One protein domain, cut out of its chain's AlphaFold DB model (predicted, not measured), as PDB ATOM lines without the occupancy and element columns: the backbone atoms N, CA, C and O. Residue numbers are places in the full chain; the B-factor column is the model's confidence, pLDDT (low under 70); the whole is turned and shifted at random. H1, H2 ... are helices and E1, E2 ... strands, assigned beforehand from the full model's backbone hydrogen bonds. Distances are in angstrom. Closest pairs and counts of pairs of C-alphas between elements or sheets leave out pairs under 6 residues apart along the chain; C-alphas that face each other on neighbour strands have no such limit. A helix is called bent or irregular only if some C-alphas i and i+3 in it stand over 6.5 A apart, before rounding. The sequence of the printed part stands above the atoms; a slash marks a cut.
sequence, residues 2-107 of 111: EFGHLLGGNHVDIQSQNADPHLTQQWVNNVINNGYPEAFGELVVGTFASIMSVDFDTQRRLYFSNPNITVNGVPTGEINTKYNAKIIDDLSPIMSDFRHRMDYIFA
ATOM      1  N   GLU A   2       0.155   9.920  36.132       90.88
ATOM      2  CA  GLU A   2       0.536  11.008  37.065       90.88
ATOM      3  C   GLU A   2      -0.323  12.275  36.970       90.88
ATOM      4  O   GLU A   2      -0.765  12.819  37.975       90.88
ATOM      5  N   PHE A   3      -0.647  12.720  35.752       88.62
ATOM      6  CA  PHE A   3      -1.571  13.846  35.579       88.62
ATOM      7  C   PHE A   3      -2.973  13.554  36.149       88.62
ATOM      8  O   PHE A   3      -3.652  14.456  36.614       88.62
ATOM      9  N   GLY A   4      -3.385  12.285  36.164       90.62
ATOM     10  CA  GLY A   4      -4.612  11.854  36.827       90.62
ATOM     11  C   GLY A   4      -4.536  12.020  38.342       90.62
ATOM     12  O   GLY A   4      -5.491  12.521  38.918       90.62
ATOM     13  N   HIS A   5      -3.399  11.701  38.971       91.56
ATOM     14  CA  HIS A   5      -3.185  11.973  40.398       91.56
ATOM     15  C   HIS A   5      -3.246  13.465  40.723       91.56
ATOM     16  O   HIS A   5      -3.872  13.845  41.709       91.56
ATOM     17  N   LEU A   6      -2.676  14.321  39.866       88.56
ATOM     18  CA  LEU A   6      -2.788  15.776  40.026       88.56
ATOM     19  C   LEU A   6      -4.242  16.261  39.975       88.56
ATOM     20  O   LEU A   6      -4.590  17.208  40.670       88.56
ATOM     21  N   LEU A   7      -5.095  15.595  39.195       88.19
ATOM     22  CA  LEU A   7      -6.534  15.854  39.134       88.19
ATOM     23  C   LEU A   7      -7.336  15.092  40.205       88.19
ATOM     24  O   LEU A   7      -8.542  14.966  40.062       88.19
ATOM     25  N   GLY A   8      -6.701  14.559  41.253       89.88
ATOM     26  CA  GLY A   8      -7.384  13.862  42.353       89.88
ATOM     27  C   GLY A   8      -7.735  12.396  42.080       89.88
ATOM     28  O   GLY A   8      -8.465  11.778  42.850       89.88
ATOM     29  N   GLY A   9      -7.223  11.819  40.996       92.31
ATOM     30  CA  GLY A   9      -7.456  10.432  40.618       92.31
ATOM     31  C   GLY A   9      -6.635   9.480  41.469       92.31
ATOM     32  O   GLY A   9      -5.448   9.693  41.700       92.31
ATOM     33  N   ASN A  10      -7.257   8.393  41.896       91.94
ATOM     34  CA  ASN A  10      -6.639   7.363  42.712       91.94
ATOM     35  C   ASN A  10      -6.493   6.069  41.920       91.94
ATOM     36  O   ASN A  10      -7.173   5.846  40.910       91.94
ATOM     37  N   HIS A  11      -5.597   5.213  42.407       91.50
ATOM     38  CA  HIS A  11      -5.482   3.852  41.914       91.50
ATOM     39  C   HIS A  11      -6.769   3.051  42.136       91.50
ATOM     40  O   HIS A  11      -7.740   3.543  42.715       91.50
ATOM     41  N   VAL A  12      -6.802   1.827  41.613       84.06
ATOM     42  CA  VAL A  12      -7.916   0.905  41.858       84.06
ATOM     43  C   VAL A  12      -8.031   0.656  43.358       84.06
ATOM     44  O   VAL A  12      -7.009   0.519  44.032       84.06
ATOM     45  N   ASP A  13      -9.259   0.644  43.879       71.88
ATOM     46  CA  ASP A  13      -9.499   0.462  45.308       71.88
ATOM     47  C   ASP A  13      -8.907  -0.854  45.846       71.88
ATOM     48  O   ASP A  13      -8.604  -1.798  45.105       71.88
ATOM     49  N   ILE A  14      -8.760  -0.931  47.169       65.56
ATOM     50  CA  ILE A  14      -8.120  -2.080  47.816       65.56
ATOM     51  C   ILE A  14      -8.929  -3.382  47.742       65.56
ATOM     52  O   ILE A  14      -8.444  -4.429  48.166       65.56
ATOM     53  N   GLN A  15     -10.174  -3.317  47.264       63.28
ATOM     54  CA  GLN A  15     -11.044  -4.480  47.106       63.28
ATOM     55  C   GLN A  15     -10.826  -5.165  45.751       63.28
ATOM     56  O   GLN A  15     -11.300  -6.282  45.538       63.28
ATOM     57  N   SER A  16     -10.075  -4.534  44.847       61.28
ATOM     58  CA  SER A  16      -9.654  -5.127  43.583       61.28
ATOM     59  C   SER A  16      -8.462  -6.084  43.735       61.28
ATOM     60  O   SER A  16      -7.561  -5.899  44.553       61.28
ATOM     61  N   GLN A  17      -8.436  -7.136  42.913       57.56
ATOM     62  CA  GLN A  17      -7.231  -7.954  42.736       57.56
ATOM     63  C   GLN A  17      -6.121  -7.081  42.131       57.56
ATOM     64  O   GLN A  17      -6.407  -6.293  41.241       57.56
ATOM     65  N   ASN A  18      -4.873  -7.222  42.592       62.28
ATOM     66  CA  ASN A  18      -3.747  -6.333  42.243       62.28
ATOM     67  C   ASN A  18      -3.940  -4.866  42.676       62.28
ATOM     68  O   ASN A  18      -3.438  -3.951  42.019       62.28
ATOM     69  N   ALA A  19      -4.647  -4.648  43.789       64.25
ATOM     70  CA  ALA A  19      -4.681  -3.359  44.465       64.25
ATOM     71  C   ALA A  19      -3.265  -2.818  44.701       64.25
ATOM     72  O   ALA A  19      -2.337  -3.564  45.031       64.25
ATOM     73  N   ASP A  20      -3.115  -1.504  44.551       71.31
ATOM     74  CA  ASP A  20      -1.854  -0.836  44.833       71.31
ATOM     75  C   ASP A  20      -1.455  -1.047  46.302       71.31
ATOM     76  O   ASP A  20      -2.209  -0.639  47.189       71.31
ATOM     77  N   PRO A  21      -0.276  -1.636  46.590       67.94
ATOM     78  CA  PRO A  21       0.195  -1.817  47.961       67.94
ATOM     79  C   PRO A  21       0.387  -0.490  48.714       67.94
ATOM     80  O   PRO A  21       0.482  -0.497  49.942       67.94
ATOM     81  N   HIS A  22       0.441   0.642  48.008       69.12
ATOM     82  CA  HIS A  22       0.510   1.976  48.598       69.12
ATOM     83  C   HIS A  22      -0.868   2.602  48.870       69.12
ATOM     84  O   HIS A  22      -0.956   3.561  49.643       69.12
ATOM     85  N   LEU A  23      -1.954   2.051  48.318       83.69
ATOM     86  CA  LEU A  23      -3.312   2.506  48.591       83.69
ATOM     87  C   LEU A  23      -3.831   1.809  49.855       83.69
ATOM     88  O   LEU A  23      -4.131   0.621  49.864       83.69
ATOM     89  N   THR A  24      -3.929   2.542  50.963       85.62
ATOM     90  CA  THR A  24      -4.444   1.990  52.229       85.62
ATOM     91  C   THR A  24      -5.961   2.160  52.335       85.62
ATOM     92  O   THR A  24      -6.517   3.128  51.813       85.62
ATOM     93  N   GLN A  25      -6.657   1.293  53.087       85.88
ATOM     94  CA  GLN A  25      -8.096   1.490  53.362       85.88
ATOM     95  C   GLN A  25      -8.368   2.842  54.039       85.88
ATOM     96  O   GLN A  25      -9.396   3.467  53.794       85.88
ATOM     97  N   GLN A  26      -7.445   3.307  54.886       88.69
ATOM     98  CA  GLN A  26      -7.554   4.618  55.520       88.69
ATOM     99  C   GLN A  26      -7.548   5.741  54.476       88.69
ATOM    100  O   GLN A  26      -8.369   6.649  54.559       88.69
ATOM    101  N   TRP A  27      -6.664   5.663  53.479       88.81
ATOM    102  CA  TRP A  27      -6.641   6.619  52.376       88.81
ATOM    103  C   TRP A  27      -7.938   6.586  51.564       88.81
ATOM    104  O   TRP A  27      -8.542   7.633  51.349       88.81
ATOM    105  N   VAL A  28      -8.412   5.389  51.196       89.00
ATOM    106  CA  VAL A  28      -9.695   5.211  50.494       89.00
ATOM    107  C   VAL A  28     -10.835   5.886  51.264       89.00
ATOM    108  O   VAL A  28     -11.570   6.695  50.702       89.00
ATOM    109  N   ASN A  29     -10.933   5.630  52.572       90.31
ATOM    110  CA  ASN A  29     -11.953   6.238  53.425       90.31
ATOM    111  C   ASN A  29     -11.835   7.766  53.469       90.31
ATOM    112  O   ASN A  29     -12.851   8.451  53.426       90.31
ATOM    113  N   ASN A  30     -10.619   8.313  53.540       90.69
ATOM    114  CA  ASN A  30     -10.409   9.760  53.559       90.69
ATOM    115  C   ASN A  30     -10.874  10.422  52.256       90.69
ATOM    116  O   ASN A  30     -11.545  11.448  52.304       90.69
ATOM    117  N   VAL A  31     -10.561   9.828  51.102       90.31
ATOM    118  CA  VAL A  31     -11.005  10.328  49.791       90.31
ATOM    119  C   VAL A  31     -12.536  10.328  49.694       90.31
ATOM    120  O   VAL A  31     -13.128  11.338  49.313       90.31
ATOM    121  N   ILE A  32     -13.182   9.236  50.121       90.94
ATOM    122  CA  ILE A  32     -14.648   9.125  50.167       90.94
ATOM    123  C   ILE A  32     -15.247  10.179  51.111       90.94
ATOM    124  O   ILE A  32     -16.167  10.898  50.725       90.94
ATOM    125  N   ASN A  33     -14.709  10.313  52.327       92.69
ATOM    126  CA  ASN A  33     -15.188  11.270  53.331       92.69
ATOM    127  C   ASN A  33     -15.010  12.731  52.893       92.69
ATOM    128  O   ASN A  33     -15.787  13.587  53.307       92.69
ATOM    129  N   ASN A  34     -14.031  13.008  52.030       90.25
ATOM    130  CA  ASN A  34     -13.824  14.316  51.409       90.25
ATOM    131  C   ASN A  34     -14.763  14.584  50.217       90.25
ATOM    132  O   ASN A  34     -14.627  15.613  49.560       90.25
ATOM    133  N   GLY A  35     -15.717  13.689  49.938       90.62
ATOM    134  CA  GLY A  35     -16.755  13.890  48.926       90.62
ATOM    135  C   GLY A  35     -16.417  13.351  47.537       90.62
ATOM    136  O   GLY A  35     -17.147  13.651  46.597       90.62
ATOM    137  N   TYR A  36     -15.365  12.536  47.395       92.19
ATOM    138  CA  TYR A  36     -14.930  11.983  46.106       92.19
ATOM    139  C   TYR A  36     -15.020  10.449  46.059       92.19
ATOM    140  O   TYR A  36     -14.012   9.777  45.830       92.19
ATOM    141  N   PRO A  37     -16.209   9.849  46.261       91.69
ATOM    142  CA  PRO A  37     -16.346   8.395  46.308       91.69
ATOM    143  C   PRO A  37     -16.009   7.705  44.981       91.69
ATOM    144  O   PRO A  37     -15.663   6.533  44.975       91.69
ATOM    145  N   GLU A  38     -16.064   8.443  43.872       93.31
ATOM    146  CA  GLU A  38     -15.869   7.935  42.513       93.31
ATOM    147  C   GLU A  38     -14.432   8.078  41.993       93.31
ATOM    148  O   GLU A  38     -14.155   7.737  40.846       93.31
ATOM    149  N   ALA A  39     -13.498   8.582  42.803       93.44
ATOM    150  CA  ALA A  39     -12.161   8.960  42.347       93.44
ATOM    151  C   ALA A  39     -11.204   7.784  42.065       93.44
ATOM    152  O   ALA A  39     -10.020   8.018  41.813       93.44
ATOM    153  N   PHE A  40     -11.674   6.534  42.074       93.06
ATOM    154  CA  PHE A  40     -10.835   5.341  41.946       93.06
ATOM    155  C   PHE A  40     -10.813   4.755  40.528       93.06
ATOM    156  O   PHE A  40     -11.791   4.789  39.773       93.06
ATOM    157  N   GLY A  41      -9.647   4.223  40.157       92.31
ATOM    158  CA  GLY A  41      -9.468   3.442  38.937       92.31
ATOM    159  C   GLY A  41     -10.288   2.151  38.954       92.31
ATOM    160  O   GLY A  41     -10.713   1.695  40.007       92.31
ATOM    161  N   GLU A  42     -10.478   1.550  37.783       91.56
ATOM    162  CA  GLU A  42     -11.077   0.224  37.636       91.56
ATOM    163  C   GLU A  42     -10.079  -0.741  37.006       91.56
ATOM    164  O   GLU A  42      -9.285  -0.373  36.124       91.56
ATOM    165  N   LEU A  43     -10.142  -1.982  37.476       90.19
ATOM    166  CA  LEU A  43      -9.434  -3.127  36.935       90.19
ATOM    167  C   LEU A  43     -10.372  -4.329  36.939       90.19
ATOM    168  O   LEU A  43     -10.845  -4.764  37.986       90.19
ATOM    169  N   VAL A  44     -10.563  -4.904  35.756       88.06
ATOM    170  CA  VAL A  44     -11.183  -6.215  35.583       88.06
ATOM    171  C   VAL A  44     -10.096  -7.148  35.070       88.06
ATOM    172  O   VAL A  44      -9.742  -7.111  33.887       88.06
ATOM    173  N   VAL A  45      -9.534  -7.946  35.983       85.50
ATOM    174  CA  VAL A  45      -8.367  -8.809  35.735       85.50
ATOM    175  C   VAL A  45      -8.555  -9.655  34.478       85.50
ATOM    176  O   VAL A  45      -9.604 -10.265  34.261       85.50
ATOM    177  N   GLY A  46      -7.534  -9.654  33.617       82.44
ATOM    178  CA  GLY A  46      -7.544 -10.386  32.347       82.44
ATOM    179  C   GLY A  46      -8.445  -9.784  31.260       82.44
ATOM    180  O   GLY A  46      -8.432 -10.276  30.135       82.44
ATOM    181  N   THR A  47      -9.195  -8.717  31.558       87.94
ATOM    182  CA  THR A  47     -10.070  -8.031  30.593       87.94
ATOM    183  C   THR A  47      -9.551  -6.635  30.258       87.94
ATOM    184  O   THR A  47      -9.228  -6.361  29.102       87.94
ATOM    185  N   PHE A  48      -9.469  -5.736  31.241       89.50
ATOM    186  CA  PHE A  48      -8.901  -4.403  31.042       89.50
ATOM    187  C   PHE A  48      -8.425  -3.776  32.358       89.50
ATOM    188  O   PHE A  48      -8.980  -4.029  33.425       89.50
ATOM    189  N   ALA A  49      -7.439  -2.892  32.236       90.69
ATOM    190  CA  ALA A  49      -6.972  -2.015  33.300       90.69
ATOM    191  C   ALA A  49      -7.135  -0.551  32.865       90.69
ATOM    192  O   ALA A  49      -6.705  -0.180  31.766       90.69
ATOM    193  N   SER A  50      -7.761   0.284  33.697       92.19
ATOM    194  CA  SER A  50      -7.834   1.735  33.457       92.19
ATOM    195  C   SER A  50      -6.448   2.391  33.531       92.19
ATOM    196  O   SER A  50      -5.492   1.815  34.060       92.19
ATOM    197  N   ILE A  51      -6.320   3.631  33.043       92.44
ATOM    198  CA  ILE A  51      -5.040   4.360  33.069       92.44
ATOM    199  C   ILE A  51      -4.503   4.588  34.489       92.44
ATOM    200  O   ILE A  51      -3.309   4.834  34.641       92.44
ATOM    201  N   MET A  52      -5.366   4.516  35.508       92.12
ATOM    202  CA  MET A  52      -5.013   4.657  36.924       92.12
ATOM    203  C   MET A  52      -4.761   3.309  37.608       92.12
ATOM    204  O   MET A  52      -4.595   3.263  38.814       92.12
ATOM    205  N   SER A  53      -4.731   2.190  36.890       89.81
ATOM    206  CA  SER A  53      -4.338   0.919  37.498       89.81
ATOM    207  C   SER A  53      -2.818   0.789  37.605       89.81
ATOM    208  O   SER A  53      -2.084   1.229  36.714       89.81
ATOM    209  N   VAL A  54      -2.357   0.147  38.682       86.56
ATOM    210  CA  VAL A  54      -0.963  -0.295  38.849       86.56
ATOM    211  C   VAL A  54      -0.716  -1.685  38.265       86.56
ATOM    212  O   VAL A  54       0.424  -2.134  38.228       86.56
ATOM    213  N   ASP A  55      -1.756  -2.365  37.780       86.31
ATOM    214  CA  ASP A  55      -1.607  -3.642  37.093       86.31
ATOM    215  C   ASP A  55      -1.048  -3.426  35.680       86.31
ATOM    216  O   ASP A  55      -1.573  -2.629  34.889       86.31
ATOM    217  N   PHE A  56       0.047  -4.117  35.377       83.75
ATOM    218  CA  PHE A  56       0.725  -4.070  34.081       83.75
ATOM    219  C   PHE A  56       0.514  -5.346  33.260       83.75
ATOM    220  O   PHE A  56       0.844  -5.347  32.073       83.75
ATOM    221  N   ASP A  57      -0.064  -6.392  33.859       87.25
ATOM    222  CA  ASP A  57      -0.288  -7.675  33.196       87.25
ATOM    223  C   ASP A  57      -1.618  -7.694  32.426       87.25
ATOM    224  O   ASP A  57      -1.732  -8.323  31.371       87.25
ATOM    225  N   THR A  58      -2.628  -6.961  32.902       88.12
ATOM    226  CA  THR A  58      -3.889  -6.781  32.171       88.12
ATOM    227  C   THR A  58      -3.756  -5.713  31.079       88.12
ATOM    228  O   THR A  58      -3.099  -4.684  31.249       88.12
ATOM    229  N   GLN A  59      -4.437  -5.915  29.940       87.50
ATOM    230  CA  GLN A  59      -4.432  -4.963  28.826       87.50
ATOM    231  C   GLN A  59      -4.852  -3.557  29.285       87.50
ATOM    232  O   GLN A  59      -6.017  -3.298  29.609       87.50
ATOM    233  N   ARG A  60      -3.897  -2.627  29.252       88.25
ATOM    234  CA  ARG A  60      -4.126  -1.250  29.678       88.25
ATOM    235  C   ARG A  60      -4.883  -0.454  28.629       88.25
ATOM    236  O   ARG A  60      -4.572  -0.466  27.437       88.25
ATOM    237  N   ARG A  61      -5.858   0.303  29.108       87.19
ATOM    238  CA  ARG A  61      -6.634   1.253  28.331       87.19
ATOM    239  C   ARG A  61      -6.238   2.665  28.742       87.19
ATOM    240  O   ARG A  61      -6.177   2.984  29.924       87.19
ATOM    241  N   LEU A  62      -5.941   3.517  27.762       86.25
ATOM    242  CA  LEU A  62      -5.435   4.877  27.992       86.25
ATOM    243  C   LEU A  62      -6.560   5.878  28.312       86.25
ATOM    244  O   LEU A  62      -6.547   7.006  27.829       86.25
ATOM    245  N   TYR A  63      -7.542   5.463  29.109       88.56
ATOM    246  CA  TYR A  63      -8.641   6.300  29.580       88.56
ATOM    247  C   TYR A  63      -8.920   6.059  31.065       88.56
ATOM    248  O   TYR A  63      -8.557   5.024  31.633       88.56
ATOM    249  N   PHE A  64      -9.545   7.055  31.685       94.25
ATOM    250  CA  PHE A  64     -10.086   6.983  33.038       94.25
ATOM    251  C   PHE A  64     -11.324   6.078  33.076       94.25
ATOM    252  O   PHE A  64     -12.038   5.962  32.078       94.25
ATOM    253  N   SER A  65     -11.567   5.436  34.213       94.12
ATOM    254  CA  SER A  65     -12.715   4.560  34.439       94.12
ATOM    255  C   SER A  65     -14.019   5.301  34.192       94.12
ATOM    256  O   SER A  65     -14.200   6.425  34.668       94.12
ATOM    257  N   ASN A  66     -14.928   4.672  33.451       94.62
ATOM    258  CA  ASN A  66     -16.215   5.257  33.099       94.62
ATOM    259  C   ASN A  66     -17.280   4.155  32.937       94.62
ATOM    260  O   ASN A  66     -17.103   3.274  32.085       94.62
ATOM    261  N   PRO A  67     -18.395   4.195  33.693       94.81
ATOM    262  CA  PRO A  67     -19.455   3.189  33.607       94.81
ATOM    263  C   PRO A  67     -20.184   3.190  32.252       94.81
ATOM    264  O   PRO A  67     -20.810   2.199  31.892       94.81
ATOM    265  N   ASN A  68     -20.078   4.269  31.468       94.44
ATOM    266  CA  ASN A  68     -20.691   4.380  30.140       94.44
ATOM    267  C   ASN A  68     -19.811   3.825  29.007       94.44
ATOM    268  O   ASN A  68     -20.266   3.717  27.869       94.44
ATOM    269  N   ILE A  69     -18.549   3.492  29.288       92.06
ATOM    270  CA  ILE A  69     -17.626   2.886  28.321       92.06
ATOM    271  C   ILE A  69     -17.532   1.400  28.640       92.06
ATOM    272  O   ILE A  69     -17.405   1.030  29.803       92.06
ATOM    273  N   THR A  70     -17.575   0.541  27.620       92.50
ATOM    274  CA  THR A  70     -17.453  -0.911  27.796       92.50
ATOM    275  C   THR A  70     -16.263  -1.484  27.028       92.50
ATOM    276  O   THR A  70     -15.888  -0.992  25.964       92.50
ATOM    277  N   VAL A  71     -15.682  -2.559  27.559       89.06
ATOM    278  CA  VAL A  71     -14.705  -3.419  26.878       89.06
ATOM    279  C   VAL A  71     -15.273  -4.826  26.861       89.06
ATOM    280  O   VAL A  71     -15.533  -5.397  27.914       89.06
ATOM    281  N   ASN A  72     -15.488  -5.387  25.669       89.19
ATOM    282  CA  ASN A  72     -16.092  -6.717  25.502       89.19
ATOM    283  C   ASN A  72     -17.429  -6.874  26.259       89.19
ATOM    284  O   ASN A  72     -17.724  -7.934  26.800       89.19
ATOM    285  N   GLY A  73     -18.225  -5.800  26.323       90.56
ATOM    286  CA  GLY A  73     -19.504  -5.772  27.039       90.56
ATOM    287  C   GLY A  73     -19.407  -5.532  28.549       90.56
ATOM    288  O   GLY A  73     -20.446  -5.395  29.188       90.56
ATOM    289  N   VAL A  74     -18.203  -5.429  29.122       90.44
ATOM    290  CA  VAL A  74     -17.995  -5.123  30.546       90.44
ATOM    291  C   VAL A  74     -17.798  -3.615  30.731       90.44
ATOM    292  O   VAL A  74     -16.900  -3.058  30.092       90.44
ATOM    293  N   PRO A  75     -18.607  -2.935  31.566       92.06
ATOM    294  CA  PRO A  75     -18.399  -1.532  31.911       92.06
ATOM    295  C   PRO A  75     -17.004  -1.281  32.469       92.06
ATOM    296  O   PRO A  75     -16.470  -2.082  33.232       92.06
ATOM    297  N   THR A  76     -16.414  -0.149  32.099       92.00
ATOM    298  CA  THR A  76     -15.054   0.205  32.517       92.00
ATOM    299  C   THR A  76     -15.001   0.982  33.825       92.00
ATOM    300  O   THR A  76     -14.018   1.662  34.110       92.00
ATOM    301  N   GLY A  77     -16.083   0.925  34.591       92.00
ATOM    302  CA  GLY A  77     -16.266   1.638  35.836       92.00
ATOM    303  C   GLY A  77     -17.612   1.312  36.467       92.00
ATOM    304  O   GLY A  77     -18.463   0.664  35.854       92.00
ATOM    305  N   GLU A  78     -17.804   1.806  37.679       92.12
ATOM    306  CA  GLU A  78     -19.002   1.604  38.489       92.12
ATOM    307  C   GLU A  78     -19.454   2.949  39.066       92.12
ATOM    308  O   GLU A  78     -18.637   3.752  39.524       92.12
ATOM    309  N   ILE A  79     -20.762   3.207  39.006       90.69
ATOM    310  CA  ILE A  79     -21.363   4.428  39.550       90.69
ATOM    311  C   ILE A  79     -21.168   4.439  41.071       90.69
ATOM    312  O   ILE A  79     -21.382   3.423  41.725       90.69
ATOM    313  N   ASN A  80     -20.829   5.599  41.635       89.19
ATOM    314  CA  ASN A  80     -20.569   5.825  43.062       89.19
ATOM    315  C   ASN A  80     -19.274   5.209  43.630       89.19
ATOM    316  O   ASN A  80     -19.045   5.353  44.829       89.19
ATOM    317  N   THR A  81     -18.428   4.551  42.828       88.19
ATOM    318  CA  THR A  81     -17.163   3.959  43.320       88.19
ATOM    319  C   THR A  81     -16.003   4.116  42.330       88.19
ATOM    320  O   THR A  81     -14.983   4.733  42.632       88.19
ATOM    321  N   LYS A  82     -16.152   3.595  41.110       91.19
ATOM    322  CA  LYS A  82     -15.071   3.434  40.126       91.19
ATOM    323  C   LYS A  82     -15.352   4.241  38.864       91.19
ATOM    324  O   LYS A  82     -15.360   3.707  37.755       91.19
ATOM    325  N   TYR A  83     -15.613   5.535  39.024       94.00
ATOM    326  CA  TYR A  83     -15.918   6.459  37.929       94.00
ATOM    327  C   TYR A  83     -14.957   7.653  37.933       94.00
ATOM    328  O   TYR A  83     -15.354   8.817  37.886       94.00
ATOM    329  N   ASN A  84     -13.653   7.370  37.946       92.50
ATOM    330  CA  ASN A  84     -12.664   8.431  38.096       92.50
ATOM    331  C   ASN A  84     -12.507   9.337  36.873       92.50
ATOM    332  O   ASN A  84     -11.759  10.297  36.954       92.50
ATOM    333  N   ALA A  85     -13.211   9.115  35.761       94.38
ATOM    334  CA  ALA A  85     -13.320  10.148  34.732       94.38
ATOM    335  C   ALA A  85     -14.042  11.407  35.256       94.38
ATOM    336  O   ALA A  85     -13.729  12.510  34.814       94.38
ATOM    337  N   LYS A  86     -14.933  11.262  36.246       91.81
ATOM    338  CA  LYS A  86     -15.682  12.370  36.851       91.81
ATOM    339  C   LYS A  86     -14.792  13.383  37.583       91.81
ATOM    340  O   LYS A  86     -15.127  14.562  37.625       91.81
ATOM    341  N   ILE A  87     -13.617  12.967  38.072       88.44
ATOM    342  CA  ILE A  87     -12.655  13.886  38.710       88.44
ATOM    343  C   ILE A  87     -12.226  15.008  37.755       88.44
ATOM    344  O   ILE A  87     -11.899  16.103  38.196       88.44
ATOM    345  N   ILE A  88     -12.210  14.742  36.444       86.25
ATOM    346  CA  ILE A  88     -11.820  15.735  35.446       86.25
ATOM    347  C   ILE A  88     -12.863  16.846  35.434       86.25
ATOM    348  O   ILE A  88     -12.501  18.016  35.472       86.25
ATOM    349  N   ASP A  89     -14.142  16.493  35.442       86.56
ATOM    350  CA  ASP A  89     -15.228  17.470  35.460       86.56
ATOM    351  C   ASP A  89     -15.278  18.217  36.799       86.56
ATOM    352  O   ASP A  89     -15.415  19.440  36.822       86.56
ATOM    353  N   ASP A  90     -15.098  17.496  37.908       85.06
ATOM    354  CA  ASP A  90     -15.221  18.056  39.254       85.06
ATOM    355  C   ASP A  90     -14.034  18.969  39.627       85.06
ATOM    356  O   ASP A  90     -14.217  19.963  40.332       85.06
ATOM    357  N   LEU A  91     -12.817  18.664  39.151       84.00
ATOM    358  CA  LEU A  91     -11.585  19.329  39.602       84.00
ATOM    359  C   LEU A  91     -10.862  20.139  38.518       84.00
ATOM    360  O   LEU A  91     -10.074  21.020  38.867       84.00
ATOM    361  N   SER A  92     -11.127  19.934  37.221       81.88
ATOM    362  CA  SER A  92     -10.477  20.744  36.172       81.88
ATOM    363  C   SER A  92     -10.769  22.248  36.256       81.88
ATOM    364  O   SER A  92      -9.827  23.009  36.013       81.88
ATOM    365  N   PRO A  93     -11.971  22.728  36.654       79.75
ATOM    366  CA  PRO A  93     -12.200  24.165  36.802       79.75
ATOM    367  C   PRO A  93     -11.332  24.768  37.912       79.75
ATOM    368  O   PRO A  93     -10.697  25.800  37.710       79.75
ATOM    369  N   ILE A  94     -11.223  24.074  39.050       74.19
ATOM    370  CA  ILE A  94     -10.377  24.491  40.178       74.19
ATOM    371  C   ILE A  94      -8.910  24.536  39.741       74.19
ATOM    372  O   ILE A  94      -8.209  25.510  40.003       74.19
ATOM    373  N   MET A  95      -8.456  23.509  39.020       73.00
ATOM    374  CA  MET A  95      -7.079  23.413  38.527       73.00
ATOM    375  C   MET A  95      -6.747  24.498  37.492       73.00
ATOM    376  O   MET A  95      -5.636  25.029  37.484       73.00
ATOM    377  N   SER A  96      -7.712  24.869  36.649       74.38
ATOM    378  CA  SER A  96      -7.584  25.974  35.693       74.38
ATOM    379  C   SER A  96      -7.423  27.331  36.392       74.38
ATOM    380  O   SER A  96      -6.674  28.192  35.921       74.38
ATOM    381  N   ASP A  97      -8.066  27.512  37.544       71.50
ATOM    382  CA  ASP A  97      -8.071  28.774  38.290       71.50
ATOM    383  C   ASP A  97      -6.796  29.023  39.117       71.50
ATOM    384  O   ASP A  97      -6.573  30.153  39.566       71.50
ATOM    385  N   PHE A  98      -5.891  28.040  39.251       69.50
ATOM    386  CA  PHE A  98      -4.628  28.183  40.002       69.50
ATOM    387  C   PHE A  98      -3.769  29.378  39.574       69.50
ATOM    388  O   PHE A  98      -3.058  29.956  40.393       69.50
ATOM    389  N   ARG A  99      -3.824  29.778  38.298       64.94
ATOM    390  CA  ARG A  99      -3.049  30.924  37.787       64.94
ATOM    391  C   ARG A  99      -3.708  32.279  38.045       64.94
ATOM    392  O   ARG A  99      -3.062  33.304  37.840       64.94
ATOM    393  N   HIS A 100      -4.972  32.298  38.462       67.06
ATOM    394  CA  HIS A 100      -5.798  33.507  38.492       67.06
ATOM    395  C   HIS A 100      -6.443  33.797  39.854       67.06
ATOM    396  O   HIS A 100      -6.879  34.924  40.069       67.06
ATOM    397  N   ARG A 101      -6.497  32.822  40.772       61.72
ATOM    398  CA  ARG A 101      -7.240  32.905  42.043       61.72
ATOM    399  C   ARG A 101      -6.416  32.418  43.243       61.72
ATOM    400  O   ARG A 101      -6.877  31.593  44.029       61.72
ATOM    401  N   MET A 102      -5.179  32.907  43.394       57.47
ATOM    402  CA  MET A 102      -4.335  32.535  44.547       57.47
ATOM    403  C   MET A 102      -4.989  32.875  45.900       57.47
ATOM    404  O   MET A 102      -4.729  32.202  46.887       57.47
ATOM    405  N   ASP A 103      -5.866  33.875  45.948       61.53
ATOM    406  CA  ASP A 103      -6.596  34.333  47.133       61.53
ATOM    407  C   ASP A 103      -7.658  33.343  47.653       61.53
ATOM    408  O   ASP A 103      -7.923  33.311  48.850       61.53
ATOM    409  N   TYR A 104      -8.240  32.507  46.785       54.19
ATOM    410  CA  TYR A 104      -9.273  31.528  47.168       54.19
ATOM    411  C   TYR A 104      -8.732  30.135  47.487       54.19
ATOM    412  O   TYR A 104      -9.444  29.349  48.101       54.19
ATOM    413  N   ILE A 105      -7.510  29.821  47.051       53.78
ATOM    414  CA  ILE A 105      -6.900  28.487  47.190       53.78
ATOM    415  C   ILE A 105      -6.294  28.277  48.585       53.78
ATOM    416  O   ILE A 105      -6.174  27.142  49.037       53.78
ATOM    417  N   PHE A 106      -5.938  29.363  49.278       53.28
ATOM    418  CA  PHE A 106      -5.418  29.314  50.648       53.28
ATOM    419  C   PHE A 106      -6.476  29.663  51.714       53.28
ATOM    420  O   PHE A 106      -6.310  29.332  52.879       53.28
ATOM    421  N   ALA A 107      -7.620  30.245  51.332       54.84
ATOM    422  CA  ALA A 107      -8.660  30.693  52.270       54.84
ATOM    423  C   ALA A 107      -9.530  29.565  52.879       54.84
ATOM    424  O   ALA A 107     -10.393  29.822  53.717       54.84
TER     425      ALA A 107
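AT A GLANCE: This is residues 2 to 107 of the 111 residues of an uncharacterized protein of Proteobacteria bacterium (UniProt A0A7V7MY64). Little regular structure: a body of loops with the short strand E1 near its middle and H2 at one side, from which H3 leads out as an arm towards H4. The 106 printed residues include H1, E1, H2, H3 and H4, in that order; the class is mostly helix, with 33 residues in named elements. The whole is compact, radius of gyration of the C-alphas 14.4 A, and elongated, 47 by 27 by 23 A.

IN THESE COORDINATES: H3, residues 86 to 97, is 18.1 A long from C-alpha 86 at (-15.682, 12.370, 36.851), and irregular: C-alphas 90 and 93 are 7.2 A apart. H2 is residues 25 to 33, 12.1 A; H1 2 to 6; E1 10 to 12; H4 102 to 105, ending at C-alpha (-6.900, 28.487, 47.190).

HOW THE PARTS SIT: H3 and H1 are near each other, with 6 C-alpha pairs within 10 A. The closest C-alphas of H1 and E1, Gly 4 and Asn 10, are 7.7 A apart. E1 pairs with no named strand, but with residues 40 to 41, parallel. E1 and H2 are near each other. H4 is apart from H3. Every O i to N i+4 pair is within hydrogen-bond range in H1 and H2, 6 of 8 in H3; H4 is too short for one.

THE WHOLE: The printed part has no cut. Links E1 to H2 and H2 to H3 are long. Residues 98 to 103 stand free. Residues 14 to 19, 21 to 22 and 98 to 107 have pLDDT under 70.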